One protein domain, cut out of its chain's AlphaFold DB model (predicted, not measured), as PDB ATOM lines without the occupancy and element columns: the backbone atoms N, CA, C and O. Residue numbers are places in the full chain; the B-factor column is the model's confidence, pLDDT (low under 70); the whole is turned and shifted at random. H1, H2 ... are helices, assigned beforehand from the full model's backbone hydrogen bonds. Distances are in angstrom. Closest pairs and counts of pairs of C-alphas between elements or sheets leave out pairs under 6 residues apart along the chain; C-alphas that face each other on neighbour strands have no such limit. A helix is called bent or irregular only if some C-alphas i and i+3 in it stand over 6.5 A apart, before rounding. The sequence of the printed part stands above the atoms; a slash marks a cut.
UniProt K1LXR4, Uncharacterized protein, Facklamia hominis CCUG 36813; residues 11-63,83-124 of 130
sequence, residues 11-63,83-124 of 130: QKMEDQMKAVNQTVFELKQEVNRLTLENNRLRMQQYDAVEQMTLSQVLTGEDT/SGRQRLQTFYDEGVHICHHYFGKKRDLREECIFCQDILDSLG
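AT A GLANCE: This is residues 11 to 63 and 83 to 124 of the 130 residues of an uncharacterized protein of Facklamia hominis CCUG 36813 (UniProt K1LXR4). One very long helix, H1, makes the whole length of the model, and a small head sits beside part of it: a helical hairpin of two short helices, H2 and H3, with the long stretch of residues 94 to 113 looping between them. Both ends of the long helix stick out past the head, with residues 11 to 31 and 51 to 63 standing free. The printed part has 95 residues with three named helices in the order H1, H2, H3 and no named strand, and the class is all helix. The whole is extended, with a radius of gyration of the C-alphas of 19.8 A and spans of 72 by 33 by 17 A.

HOW THE PARTS SIT: The longest helix is H1, residues 11 to 59, and it touches no helix. It is close to H2, residues 84 to 93, but not clearly touching it: the closest C-alphas are those of Tyr 46 and Arg 87, 7.7 A apart. H1 and H2 run opposite ways at a shallow tilt of 18 degrees. H2 touches H3, residues 114 to 122, with the C-alphas of Arg 85 and Leu 120 the closest at 6.0 A. These two form a helical hairpin, at a shallow tilt of 27 degrees and running opposite ways, with centres 10.7 A apart. H1 and H3 are apart. In H1, H2 and H3 every O i to N i+4 pair is within hydrogen-bond range.

IN THESE COORDINATES: H1 runs from C-alpha 11 at (-33.066, -7.845, 23.573) to C-alpha 59 at (-11.906, -31.116, -40.356), 71.2 A from first to last C-alpha over 49 residues, and no helix is bent. H2 has 10 residues, begins with C-alpha 84 at (-29.388, -23.912, -32.258) and measures 14.5 A. H3 has 9 residues, measures 12.1 A and ends with C-alpha 122 at (-37.027, -17.033, -36.330).

THE WHOLE: The two C-alphas farthest apart are those of Gln 11 and Gly 60, at 72.8 A. Without the stretches that stand free, the body has 61 residues and spans 32 by 30 by 17 A, with a radius of gyration of 11.1 A. Residues 64 to 82 are cut out and not printed, and C-alphas 63 and 83 are 20.1 A apart across the cut, which lies between H1 and H2. H2 and H3 are joined by a long link of 20 residues. The mean pLDDT of the printed part is 88.5, and residues 57 to 58, 60 to 63 and 124 are under 70.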
ATOM      1  N   GLN A  11     -33.873  -8.750  24.399       95.00
ATOM      2  CA  GLN A  11     -33.066  -7.845  23.573       95.00
ATOM      3  C   GLN A  11     -32.004  -8.602  22.768       95.00
ATOM      4  O   GLN A  11     -31.825  -8.365  21.573       95.00
ATOM      5  N   LYS A  12     -31.335  -9.574  23.398       95.94
ATOM      6  CA  LYS A  12     -30.366 -10.434  22.714       95.94
ATOM      7  C   LYS A  12     -31.023 -11.256  21.601       95.94
ATOM      8  O   LYS A  12     -30.441 -11.374  20.526       95.94
ATOM      9  N   MET A  13     -32.215 -11.809  21.832       94.38
ATOM     10  CA  MET A  13     -32.962 -12.542  20.803       94.38
ATOM     11  C   MET A  13     -33.368 -11.637  19.636       94.38
ATOM     12  O   MET A  13     -33.242 -12.051  18.485       94.38
ATOM     13  N   GLU A  14     -33.806 -10.407  19.905       96.62
ATOM     14  CA  GLU A  14     -34.130  -9.427  18.863       96.62
ATOM     15  C   GLU A  14     -32.919  -9.111  17.985       96.62
ATOM     16  O   GLU A  14     -33.021  -9.108  16.757       96.62
ATOM     17  N   ASP A  15     -31.758  -8.882  18.596       97.19
ATOM     18  CA  ASP A  15     -30.538  -8.560  17.859       97.19
ATOM     19  C   ASP A  15     -30.026  -9.762  17.057       97.19
ATOM     20  O   ASP A  15     -29.620  -9.612  15.902       97.19
ATOM     21  N   GLN A  16     -30.139 -10.975  17.608       96.69
ATOM     22  CA  GLN A  16     -29.868 -12.205  16.861       96.69
ATOM     23  C   GLN A  16     -30.831 -12.377  15.680       96.69
ATOM     24  O   GLN A  16     -30.400 -12.759  14.595       96.69
ATOM     25  N   MET A  17     -32.116 -12.060  15.846       97.00
ATOM     26  CA  MET A  17     -33.095 -12.164  14.766       97.00
ATOM     27  C   MET A  17     -32.842 -11.139  13.655       97.00
ATOM     28  O   MET A  17     -32.974 -11.469  12.475       97.00
ATOM     29  N   LYS A  18     -32.419  -9.917  14.000       97.06
ATOM     30  CA  LYS A  18     -31.969  -8.919  13.015       97.06
ATOM     31  C   LYS A  18     -30.754  -9.421  12.237       97.06
ATOM     32  O   LYS A  18     -30.758  -9.347  11.011       97.06
ATOM     33  N   ALA A  19     -29.760  -9.979  12.930       97.12
ATOM     34  CA  ALA A  19     -28.568 -10.531  12.293       97.12
ATOM     35  C   ALA A  19     -28.918 -11.675  11.326       97.12
ATOM     36  O   ALA A  19     -28.476 -11.663  10.182       97.12
ATOM     37  N   VAL A  20     -29.779 -12.610  11.742       97.38
ATOM     38  CA  VAL A  20     -30.241 -13.711  10.879       97.38
ATOM     39  C   VAL A  20     -30.983 -13.185   9.650       97.38
ATOM     40  O   VAL A  20     -30.696 -13.627   8.541       97.38
ATOM     41  N   ASN A  21     -31.900 -12.227   9.812       97.06
ATOM     42  CA  ASN A  21     -32.614 -11.632   8.678       97.06
ATOM     43  C   ASN A  21     -31.656 -10.971   7.678       97.06
ATOM     44  O   ASN A  21     -31.834 -11.124   6.470       97.06
ATOM     45  N   GLN A  22     -30.625 -10.287   8.177       97.00
ATOM     46  CA  GLN A  22     -29.604  -9.674   7.338       97.00
ATOM     47  C   GLN A  22     -28.805 -10.729   6.562       97.00
ATOM     48  O   GLN A  22     -28.694 -10.638   5.341       97.00
ATOM     49  N   THR A  23     -28.330 -11.785   7.231       97.50
ATOM     50  CA  THR A  23     -27.610 -12.879   6.562       97.50
ATOM     51  C   THR A  23     -28.479 -13.590   5.522       97.50
ATOM     52  O   THR A  23     -28.002 -13.922   4.440       97.50
ATOM     53  N   VAL A  24     -29.769 -13.808   5.803       98.06
ATOM     54  CA  VAL A  24     -30.705 -14.418   4.841       98.06
ATOM     55  C   VAL A  24     -30.899 -13.525   3.616       98.06
ATOM     56  O   VAL A  24     -30.966 -14.028   2.491       98.06
ATOM     57  N   PHE A  25     -30.973 -12.208   3.807       97.31
ATOM     58  CA  PHE A  25     -31.079 -11.257   2.705       97.31
ATOM     59  C   PHE A  25     -29.837 -11.287   1.805       97.31
ATOM     60  O   PHE A  25     -29.971 -11.408   0.587       97.31
ATOM     61  N   GLU A  26     -28.643 -11.253   2.397       97.62
ATOM     62  CA  GLU A  26     -27.369 -11.343   1.672       97.62
ATOM     63  C   GLU A  26     -27.241 -12.673   0.924       97.62
ATOM     64  O   GLU A  26     -26.938 -12.699  -0.269       97.62
ATOM     65  N   LEU A  27     -27.582 -13.784   1.580       97.81
ATOM     66  CA  LEU A  27     -27.564 -15.101   0.954       97.81
ATOM     67  C   LEU A  27     -28.516 -15.168  -0.245       97.81
ATOM     68  O   LEU A  27     -28.162 -15.711  -1.289       97.81
ATOM     69  N   LYS A  28     -29.714 -14.581  -0.138       96.38
ATOM     70  CA  LYS A  28     -30.664 -14.508  -1.256       96.38
ATOM     71  C   LYS A  28     -30.082 -13.727  -2.437       96.38
ATOM     72  O   LYS A  28     -30.309 -14.112  -3.586       96.38
ATOM     73  N   GLN A  29     -29.364 -12.635  -2.186       96.00
ATOM     74  CA  GLN A  29     -28.707 -11.872  -3.249       96.00
ATOM     75  C   GLN A  29     -27.623 -12.701  -3.942       96.00
ATOM     76  O   GLN A  29     -27.620 -12.782  -5.171       96.00
ATOM     77  N   GLU A  30     -26.778 -13.388  -3.174       97.12
ATOM     78  CA  GLU A  30     -25.719 -14.234  -3.729       97.12
ATOM     79  C   GLU A  30     -26.261 -15.433  -4.508       97.12
ATOM     80  O   GLU A  30     -25.779 -15.723  -5.602       97.12
ATOM     81  N   VAL A  31     -27.320 -16.084  -4.020       96.06
ATOM     82  CA  VAL A  31     -27.990 -17.167  -4.757       96.06
ATOM     83  C   VAL A  31     -28.503 -16.669  -6.110       96.06
ATOM     84  O   VAL A  31     -28.302 -17.336  -7.125       96.06
ATOM     85  N   ASN A  32     -29.119 -15.484  -6.162       92.44
ATOM     86  CA  ASN A  32     -29.579 -14.906  -7.427       92.44
ATOM     87  C   ASN A  32     -28.412 -14.578  -8.368       92.44
ATOM     88  O   ASN A  32     -28.496 -14.856  -9.567       92.44
ATOM     89  N   ARG A  33     -27.320 -14.018  -7.832       94.94
ATOM     90  CA  ARG A  33     -26.117 -13.694  -8.605       94.94
ATOM     91  C   ARG A  33     -25.504 -14.952  -9.223       94.94
ATOM     92  O   ARG A  33     -25.283 -14.985 -10.431       94.94
ATOM     93  N   LEU A  34     -25.297 -15.989  -8.413       95.94
ATOM     94  CA  LEU A  34     -24.727 -17.262  -8.852       95.94
ATOM     95  C   LEU A  34     -25.636 -17.993  -9.838       95.94
ATOM     96  O   LEU A  34     -25.143 -18.577 -10.794       95.94
ATOM     97  N   THR A  35     -26.956 -17.929  -9.654       93.56
ATOM     98  CA  THR A  35     -27.911 -18.524 -10.602       93.56
ATOM     99  C   THR A  35     -27.803 -17.861 -11.977       93.56
ATOM    100  O   THR A  35     -27.722 -18.548 -12.991       93.56
ATOM    101  N   LEU A  36     -27.748 -16.525 -12.024       93.88
ATOM    102  CA  LEU A  36     -27.569 -15.784 -13.275       93.88
ATOM    103  C   LEU A  36     -26.230 -16.117 -13.947       93.88
ATOM    104  O   LEU A  36     -26.178 -16.333 -15.157       93.88
ATOM    105  N   GLU A  37     -25.151 -16.144 -13.169       94.88
ATOM    106  CA  GLU A  37     -23.815 -16.480 -13.663       94.88
ATOM    107  C   GLU A  37     -23.768 -17.910 -14.211       94.88
ATOM    108  O   GLU A  37     -23.305 -18.124 -15.330       94.88
ATOM    109  N   ASN A  38     -24.346 -18.872 -13.489       95.00
ATOM    110  CA  ASN A  38     -24.443 -20.261 -13.924       95.00
ATOM    111  C   ASN A  38     -25.213 -20.393 -15.245       95.00
ATOM    112  O   ASN A  38     -24.722 -21.029 -16.173       95.00
ATOM    113  N   ASN A  39     -26.368 -19.735 -15.374       93.94
ATOM    114  CA  ASN A  39     -27.153 -19.758 -16.609       93.94
ATOM    115  C   ASN A  39     -26.373 -19.197 -17.808       93.94
ATOM    116  O   ASN A  39     -26.429 -19.755 -18.903       93.94
ATOM    117  N   ARG A  40     -25.619 -18.108 -17.608       92.00
ATOM    118  CA  ARG A  40     -24.769 -17.525 -18.658       92.00
ATOM    119  C   ARG A  40     -23.636 -18.461 -19.058       92.00
ATOM    120  O   ARG A  40     -23.416 -18.654 -20.249       92.00
ATOM    121  N   LEU A  41     -22.958 -19.057 -18.079       94.31
ATOM    122  CA  LEU A  41     -21.886 -20.020 -18.323       94.31
ATOM    123  C   LEU A  41     -22.404 -21.250 -19.068       94.31
ATOM    124  O   LEU A  41     -21.777 -21.673 -20.033       94.31
ATOM    125  N   ARG A  42     -23.576 -21.776 -18.690       92.81
ATOM    126  CA  ARG A  42     -24.223 -22.884 -19.409       92.81
ATOM    127  C   ARG A  42     -24.459 -22.521 -20.873       92.81
ATOM    128  O   ARG A  42     -24.092 -23.295 -21.747       92.81
ATOM    129  N   MET A  43     -25.005 -21.337 -21.161       89.25
ATOM    130  CA  MET A  43     -25.217 -20.892 -22.546       89.25
ATOM    131  C   MET A  43     -23.910 -20.758 -23.339       89.25
ATOM    132  O   MET A  43     -23.844 -21.224 -24.474       89.25
ATOM    133  N   GLN A  44     -22.861 -20.188 -22.740       89.94
ATOM    134  CA  GLN A  44     -21.535 -20.094 -23.366       89.94
ATOM    135  C   GLN A  44     -20.909 -21.470 -23.612       89.94
ATOM    136  O   GLN A  44     -20.292 -21.693 -24.648       89.94
ATOM    137  N   GLN A  45     -21.086 -22.405 -22.676       88.56
ATOM    138  CA  GLN A  45     -20.617 -23.776 -22.822       88.56
ATOM    139  C   GLN A  45     -21.292 -24.467 -24.014       88.56
ATOM    140  O   GLN A  45     -20.600 -25.113 -24.796       88.56
ATOM    141  N   TYR A  46     -22.610 -24.311 -24.194       86.00
ATOM    142  CA  TYR A  46     -23.299 -24.874 -25.362       86.00
ATOM    143  C   TYR A  46     -22.802 -24.285 -26.687       86.00
ATOM    144  O   TYR A  46     -22.629 -25.038 -27.640       86.00
ATOM    145  N   ASP A  47     -22.563 -22.973 -26.749       85.69
ATOM    146  CA  ASP A  47     -22.017 -22.307 -27.943       85.69
ATOM    147  C   ASP A  47     -20.597 -22.802 -28.271       85.69
ATOM    148  O   ASP A  47     -20.306 -23.192 -29.400       85.69
ATOM    149  N   ALA A  48     -19.724 -22.903 -27.265       86.94
ATOM    150  CA  ALA A  48     -18.367 -23.413 -27.451       86.94
ATOM    151  C   ALA A  48     -18.349 -24.873 -27.941       86.94
ATOM    152  O   ALA A  48     -17.597 -25.210 -28.857       86.94
ATOM    153  N   VAL A  49     -19.194 -25.737 -27.363       84.75
ATOM    154  CA  VAL A  49     -19.333 -27.137 -27.796       84.75
ATOM    155  C   VAL A  49     -19.864 -27.214 -29.229       84.75
ATOM    156  O   VAL A  49     -19.367 -28.013 -30.021       84.75
ATOM    157  N   GLU A  50     -20.827 -26.371 -29.606       82.12
ATOM    158  CA  GLU A  50     -21.292 -26.305 -30.993       82.12
ATOM    159  C   GLU A  50     -20.155 -25.930 -31.951       82.12
ATOM    160  O   GLU A  50     -19.943 -26.620 -32.943       82.12
ATOM    161  N   GLN A  51     -19.383 -24.888 -31.649       83.00
ATOM    162  CA  GLN A  51     -18.280 -24.465 -32.515       83.00
ATOM    163  C   GLN A  51     -17.217 -25.561 -32.665       83.00
ATOM    164  O   GLN A  51     -16.720 -25.794 -33.768       83.00
ATOM    165  N   MET A  52     -16.904 -26.277 -31.579       79.44
ATOM    166  CA  MET A  52     -15.987 -27.418 -31.618       79.44
ATOM    167  C   MET A  52     -16.538 -28.570 -32.462       79.44
ATOM    168  O   MET A  52     -15.817 -29.084 -33.314       79.44
ATOM    169  N   THR A  53     -17.806 -28.949 -32.278       77.56
ATOM    170  CA  THR A  53     -18.429 -30.032 -33.064       77.56
ATOM    171  C   THR A  53     -18.539 -29.670 -34.545       77.56
ATOM    172  O   THR A  53     -18.190 -30.493 -35.389       77.56
ATOM    173  N   LEU A  54     -18.924 -28.434 -34.892       75.94
ATOM    174  CA  LEU A  54     -18.907 -27.967 -36.284       75.94
ATOM    175  C   LEU A  54     -17.493 -28.007 -36.864       75.94
ATOM    176  O   LEU A  54     -17.313 -28.455 -37.994       75.94
ATOM    177  N   SER A  55     -16.490 -27.560 -36.105       75.06
ATOM    178  CA  SER A  55     -15.097 -27.598 -36.550       75.06
ATOM    179  C   SER A  55     -14.618 -29.029 -36.798       75.06
ATOM    180  O   SER A  55     -13.996 -29.259 -37.826       75.06
ATOM    181  N   GLN A  56     -14.927 -29.984 -35.915       73.06
ATOM    182  CA  GLN A  56     -14.561 -31.400 -36.073       73.06
ATOM    183  C   GLN A  56     -15.216 -32.036 -37.304       73.06
ATOM    184  O   GLN A  56     -14.559 -32.742 -38.069       73.06
ATOM    185  N   VAL A  57     -16.495 -31.727 -37.545       68.25
ATOM    186  CA  VAL A  57     -17.212 -32.165 -38.753       68.25
ATOM    187  C   VAL A  57     -16.572 -31.580 -40.019       68.25
ATOM    188  O   VAL A  57     -16.483 -32.264 -41.036       68.25
ATOM    189  N   LEU A  58     -16.099 -30.331 -39.973       66.06
ATOM    190  CA  LEU A  58     -15.426 -29.678 -41.102       66.06
ATOM    191  C   LEU A  58     -13.988 -30.173 -41.321       66.06
ATOM    192  O   LEU A  58     -13.521 -30.162 -42.460       66.06
ATOM    193  N   THR A  59     -13.283 -30.597 -40.267       70.31
ATOM    194  CA  THR A  59     -11.906 -31.116 -40.356       70.31
ATOM    195  C   THR A  59     -11.834 -32.616 -40.643       70.31
ATOM    196  O   THR A  59     -10.753 -33.104 -40.963       70.31
ATOM    197  N   GLY A  60     -12.961 -33.339 -40.612       56.19
ATOM    198  CA  GLY A  60     -13.038 -34.752 -41.004       56.19
ATOM    199  C   GLY A  60     -12.351 -35.718 -40.032       56.19
ATOM    200  O   GLY A  60     -11.979 -36.821 -40.427       56.19
ATOM    201  N   GLU A  61     -12.161 -35.317 -38.773       50.25
ATOM    202  CA  GLU A  61     -11.679 -36.200 -37.707       50.25
ATOM    203  C   GLU A  61     -12.883 -36.847 -37.011       50.25
ATOM    204  O   GLU A  61     -13.340 -36.397 -35.962       50.25
ATOM    205  N   ASP A  62     -13.420 -37.912 -37.612       50.44
ATOM    206  CA  ASP A  62     -14.458 -38.743 -37.001       50.44
ATOM    207  C   ASP A  62     -13.903 -39.454 -35.755       50.44
ATOM    208  O   ASP A  62     -13.338 -40.546 -35.837       50.44
ATOM    209  N   THR A  63     -14.067 -38.845 -34.579       40.16
ATOM    210  CA  THR A  63     -13.929 -39.552 -33.299       40.16
ATOM    211  C   THR A  63     -15.239 -39.460 -32.532       40.16
ATOM    212  O   THR A  63     -15.523 -38.512 -31.805       40.16
ATOM    213  N   SER A  83     -29.946 -28.736 -32.902       73.00
ATOM    214  CA  SER A  83     -29.956 -27.463 -33.626       73.00
ATOM    215  C   SER A  83     -29.927 -26.281 -32.650       73.00
ATOM    216  O   SER A  83     -30.411 -26.388 -31.518       73.00
ATOM    217  N   GLY A  84     -29.405 -25.128 -33.083       79.88
ATOM    218  CA  GLY A  84     -29.388 -23.912 -32.258       79.88
ATOM    219  C   GLY A  84     -30.753 -23.566 -31.650       79.88
ATOM    220  O   GLY A  84     -30.818 -23.164 -30.490       79.88
ATOM    221  N   ARG A  85     -31.851 -23.845 -32.372       87.44
ATOM    222  CA  ARG A  85     -33.223 -23.714 -31.856       87.44
ATOM    223  C   ARG A  85     -33.489 -24.632 -30.666       87.44
ATOM    224  O   ARG A  85     -33.972 -24.158 -29.645       87.44
ATOM    225  N   GLN A  86     -33.175 -25.923 -30.777       87.00
ATOM    226  CA  GLN A  86     -33.444 -26.903 -29.720       87.00
ATOM    227  C   GLN A  86     -32.725 -26.539 -28.417       87.00
ATOM    228  O   GLN A  86     -33.317 -26.618 -27.346       87.00
ATOM    229  N   ARG A  87     -31.473 -26.071 -28.503       86.50
ATOM    230  CA  ARG A  87     -30.712 -25.660 -27.313       86.50
ATOM    231  C   ARG A  87     -31.316 -24.434 -26.636       86.50
ATOM    232  O   ARG A  87     -31.448 -24.405 -25.416       86.50
ATOM    233  N   LEU A  88     -31.702 -23.424 -27.416       92.00
ATOM    234  CA  LEU A  88     -32.360 -22.234 -26.874       92.00
ATOM    235  C   LEU A  88     -33.753 -22.553 -26.311       92.00
ATOM    236  O   LEU A  88     -34.135 -21.973 -25.295       92.00
ATOM    237  N   GLN A  89     -34.472 -23.507 -26.910       92.12
ATOM    238  CA  GLN A  89     -35.746 -24.005 -26.390       92.12
ATOM    239  C   GLN A  89     -35.567 -24.636 -25.004       92.12
ATOM    240  O   GLN A  89     -36.324 -24.309 -24.099       92.12
ATOM    241  N   THR A  90     -34.521 -25.447 -24.793       91.62
ATOM    242  CA  THR A  90     -34.212 -26.017 -23.469       91.62
ATOM    243  C   THR A  90     -34.074 -24.931 -22.402       91.62
ATOM    244  O   THR A  90     -34.698 -25.019 -21.349       91.62
ATOM    245  N   PHE A  91     -33.320 -23.863 -22.677       93.50
ATOM    246  CA  PHE A  91     -33.200 -22.740 -21.740       93.50
ATOM    247  C   PHE A  91     -34.529 -22.017 -21.510       93.50
ATOM    248  O   PHE A  91     -34.843 -21.654 -20.376       93.50
ATOM    249  N   TYR A  92     -35.320 -21.819 -22.565       93.44
ATOM    250  CA  TYR A  92     -36.641 -21.204 -22.463       93.44
ATOM    251  C   TYR A  92     -37.576 -22.011 -21.551       93.44
ATOM    252  O   TYR A  92     -38.224 -21.418 -20.683       93.44
ATOM    253  N   ASP A  93     -37.602 -23.334 -21.718       92.00
ATOM    254  CA  ASP A  93     -38.449 -24.273 -20.972       92.00
ATOM    255  C   ASP A  93     -38.004 -24.423 -19.510       92.00
ATOM    256  O   ASP A  93     -38.834 -24.543 -18.610       92.00
ATOM    257  N   GLU A  94     -36.698 -24.313 -19.242       92.31
ATOM    258  CA  GLU A  94     -36.140 -24.206 -17.886       92.31
ATOM    259  C   GLU A  94     -36.486 -22.873 -17.190       92.31
ATOM    260  O   GLU A  94     -36.165 -22.665 -16.015       92.31
ATOM    261  N   GLY A  95     -37.145 -21.951 -17.897       93.69
ATOM    262  CA  GLY A  95     -37.506 -20.640 -17.377       93.69
ATOM    263  C   GLY A  95     -36.328 -19.671 -17.362       93.69
ATOM    264  O   GLY A  95     -36.238 -18.832 -16.470       93.69
ATOM    265  N   VAL A  96     -35.414 -19.765 -18.326       94.81
ATOM    266  CA  VAL A  96     -34.303 -18.826 -18.511       94.81
ATOM    267  C   VAL A  96     -34.563 -17.966 -19.745       94.81
ATOM    268  O   VAL A  96     -34.954 -18.452 -20.804       94.81
ATOM    269  N   HIS A  97     -34.347 -16.659 -19.630       96.00
ATOM    270  CA  HIS A  97     -34.440 -15.767 -20.780       96.00
ATOM    271  C   HIS A  97     -33.249 -15.944 -21.724       96.00
ATOM    272  O   HIS A  97     -32.091 -15.778 -21.328       96.00
ATOM    273  N   ILE A  98     -33.566 -16.162 -22.997       94.50
ATOM    274  CA  ILE A  98     -32.614 -16.214 -24.116       94.50
ATOM    275  C   ILE A  98     -32.545 -14.895 -24.904       94.50
ATOM    276  O   ILE A  98     -31.669 -14.710 -25.741       94.50
ATOM    277  N   CYS A  99     -33.467 -13.961 -24.648       95.12
ATOM    278  CA  CYS A  99     -33.485 -12.660 -25.311       95.12
ATOM    279  C   CYS A  99     -32.378 -11.732 -24.807       95.12
ATOM    280  O   CYS A  99     -31.939 -11.819 -23.659       95.12
ATOM    281  N   HIS A 100     -31.986 -10.771 -25.645       92.44
ATOM    282  CA  HIS A 100     -30.922  -9.821 -25.321       92.44
ATOM    283  C   HIS A 100     -31.212  -9.004 -24.050       92.44
ATOM    284  O   HIS A 100     -30.314  -8.728 -23.260       92.44
ATOM    285  N   HIS A 101     -32.479  -8.646 -23.823       92.94
ATOM    286  CA  HIS A 101     -32.862  -7.754 -22.730       92.94
ATOM    287  C   HIS A 101     -32.703  -8.399 -21.338       92.94
ATOM    288  O   HIS A 101     -32.278  -7.741 -20.388       92.94
ATOM    289  N   TYR A 102     -32.999  -9.694 -21.213       93.50
ATOM    290  CA  TYR A 102     -32.965 -10.416 -19.935       93.50
ATOM    291  C   TYR A 102     -31.987 -11.597 -19.934       93.50
ATOM    292  O   TYR A 102     -32.101 -12.482 -19.096       93.50
ATOM    293  N   PHE A 103     -31.003 -11.607 -20.832       93.56
ATOM    294  CA  PHE A 103     -30.140 -12.760 -21.092       93.56
ATOM    295  C   PHE A 103     -29.576 -13.441 -19.825       93.56
ATOM    296  O   PHE A 103     -28.830 -12.834 -19.038       93.56
ATOM    297  N   GLY A 104     -29.933 -14.720 -19.640       91.25
ATOM    298  CA  GLY A 104     -29.517 -15.563 -18.510       91.25
ATOM    299  C   GLY A 104     -30.324 -15.397 -17.227       91.25
ATOM    300  O   GLY A 104     -30.130 -16.166 -16.281       91.25
ATOM    301  N   LYS A 105     -31.234 -14.422 -17.159       93.38
ATOM    302  CA  LYS A 105     -32.098 -14.239 -15.992       93.38
ATOM    303  C   LYS A 105     -33.186 -15.303 -15.949       93.38
ATOM    304  O   LYS A 105     -33.631 -15.800 -16.980       93.38
ATOM    305  N   LYS A 106     -33.616 -15.613 -14.729       93.12
ATOM    306  CA  LYS A 106     -34.771 -16.465 -14.478       93.12
ATOM    307  C   LYS A 106     -36.057 -15.702 -14.815       93.12
ATOM    308  O   LYS A 106     -36.172 -14.539 -14.438       93.12
ATOM    309  N   ARG A 107     -36.977 -16.377 -15.495       92.62
ATOM    310  CA  ARG A 107     -38.354 -15.956 -15.757       92.62
ATOM    311  C   ARG A 107     -39.226 -16.183 -14.537       92.62
ATOM    312  O   ARG A 107     -39.002 -17.127 -13.767       92.62
ATOM    313  N   ASP A 108     -40.254 -15.364 -14.395       89.50
ATOM    314  CA  ASP A 108     -41.269 -15.588 -13.373       89.50
ATOM    315  C   ASP A 108     -42.150 -16.805 -13.716       89.50
ATOM    316  O   ASP A 108     -42.265 -17.230 -14.871       89.50
ATOM    317  N   LEU A 109     -42.777 -17.411 -12.697       78.12
ATOM    318  CA  LEU A 109     -43.675 -18.554 -12.905       78.12
ATOM    319  C   LEU A 109     -44.814 -18.142 -13.850       78.12
ATOM    320  O   LEU A 109     -45.675 -17.354 -13.462       78.12
ATOM    321  N   ARG A 110     -44.858 -18.753 -15.045       79.56
ATOM    322  CA  ARG A 110     -45.839 -18.501 -16.126       79.56
ATOM    323  C   ARG A 110     -45.668 -17.180 -16.878       79.56
ATOM    324  O   ARG A 110     -46.573 -16.780 -17.603       79.56
ATOM    325  N   GLU A 111     -44.538 -16.504 -16.731       88.50
ATOM    326  CA  GLU A 111     -44.211 -15.391 -17.616       88.50
ATOM    327  C   GLU A 111     -43.978 -15.925 -19.029       88.50
ATOM    328  O   GLU A 111     -43.108 -16.771 -19.205       88.50
ATOM    329  N   GLU A 112     -44.690 -15.416 -20.035       88.06
ATOM    330  CA  GLU A 112     -44.392 -15.637 -21.454       88.06
ATOM    331  C   GLU A 112     -43.638 -14.427 -22.017       88.06
ATOM    332  O   GLU A 112     -44.153 -13.311 -22.047       88.06
ATOM    333  N   CYS A 113     -42.389 -14.633 -22.444       94.69
ATOM    334  CA  CYS A 113     -41.556 -13.559 -22.980       94.69
ATOM    335  C   CYS A 113     -41.613 -13.558 -24.512       94.69
ATOM    336  O   CYS A 113     -40.975 -14.403 -25.144       94.69
ATOM    337  N   ILE A 114     -42.327 -12.585 -25.091       94.06
ATOM    338  CA  ILE A 114     -42.494 -12.444 -26.548       94.06
ATOM    339  C   ILE A 114     -41.150 -12.367 -27.281       94.06
ATOM    340  O   ILE A 114     -40.933 -13.088 -28.240       94.06
ATOM    341  N   PHE A 115     -40.173 -11.631 -26.740       95.94
ATOM    342  CA  PHE A 115     -38.839 -11.531 -27.342       95.94
ATOM    343  C   PHE A 115     -38.100 -12.869 -27.405       95.94
ATOM    344  O   PHE A 115     -37.250 -13.074 -28.266       95.94
ATOM    345  N   CYS A 116     -38.352 -13.762 -26.448       95.12
ATOM    346  CA  CYS A 116     -37.758 -15.091 -26.484       95.12
ATOM    347  C   CYS A 116     -38.493 -15.994 -27.488       95.12
ATOM    348  O   CYS A 116     -37.836 -16.788 -28.150       95.12
ATOM    349  N   GLN A 117     -39.817 -15.854 -27.617       93.31
ATOM    350  CA  GLN A 117     -40.605 -16.564 -28.632       93.31
ATOM    351  C   GLN A 117     -40.192 -16.136 -30.045       93.31
ATOM    352  O   GLN A 117     -39.855 -17.003 -30.841       93.31
ATOM    353  N   ASP A 118     -40.056 -14.832 -30.308       93.69
ATOM    354  CA  ASP A 118     -39.600 -14.300 -31.602       93.69
ATOM    355  C   ASP A 118     -38.254 -14.908 -32.035       93.69
ATOM    356  O   ASP A 118     -38.065 -15.292 -33.190       93.69
ATOM    357  N   ILE A 119     -37.306 -15.033 -31.095       92.56
ATOM    358  CA  ILE A 119     -36.009 -15.674 -31.354       92.56
ATOM    359  C   ILE A 119     -36.204 -17.144 -31.724       92.56
ATOM    360  O   ILE A 119     -35.607 -17.605 -32.697       92.56
ATOM    361  N   LEU A 120     -37.024 -17.880 -30.972       92.62
ATOM    362  CA  LEU A 120     -37.274 -19.293 -31.246       92.62
ATOM    363  C   LEU A 120     -37.911 -19.464 -32.624       92.62
ATOM    364  O   LEU A 120     -37.387 -20.238 -33.427       92.62
ATOM    365  N   ASP A 121     -38.963 -18.708 -32.921       90.69
ATOM    366  CA  ASP A 121     -39.712 -18.757 -34.179       90.69
ATOM    367  C   ASP A 121     -38.833 -18.420 -35.382       90.69
ATOM    368  O   ASP A 121     -38.790 -19.199 -36.335       90.69
ATOM    369  N   SER A 122     -37.989 -17.387 -35.275       88.12
ATOM    370  CA  SER A 122     -37.027 -17.033 -36.330       88.12
ATOM    371  C   SER A 122     -36.052 -18.163 -36.695       88.12
ATOM    372  O   SER A 122     -35.534 -18.205 -37.811       88.12
ATOM    373  N   LEU A 123     -35.809 -19.099 -35.771       83.19
ATOM    374  CA  LEU A 123     -34.945 -20.260 -35.981       83.19
ATOM    375  C   LEU A 123     -35.707 -21.507 -36.471       83.19
ATOM    376  O   LEU A 123     -35.065 -22.511 -36.781       83.19
ATOM    377  N   GLY A 124     -37.047 -21.498 -36.500       65.69
ATOM    378  CA  GLY A 124     -37.878 -22.656 -36.877       65.69
ATOM    379  C   GLY A 124     -38.366 -22.681 -38.318       65.69
ATOM    380  O   GLY A 124     -38.655 -23.757 -38.834       65.69
TER     381      GLY A 124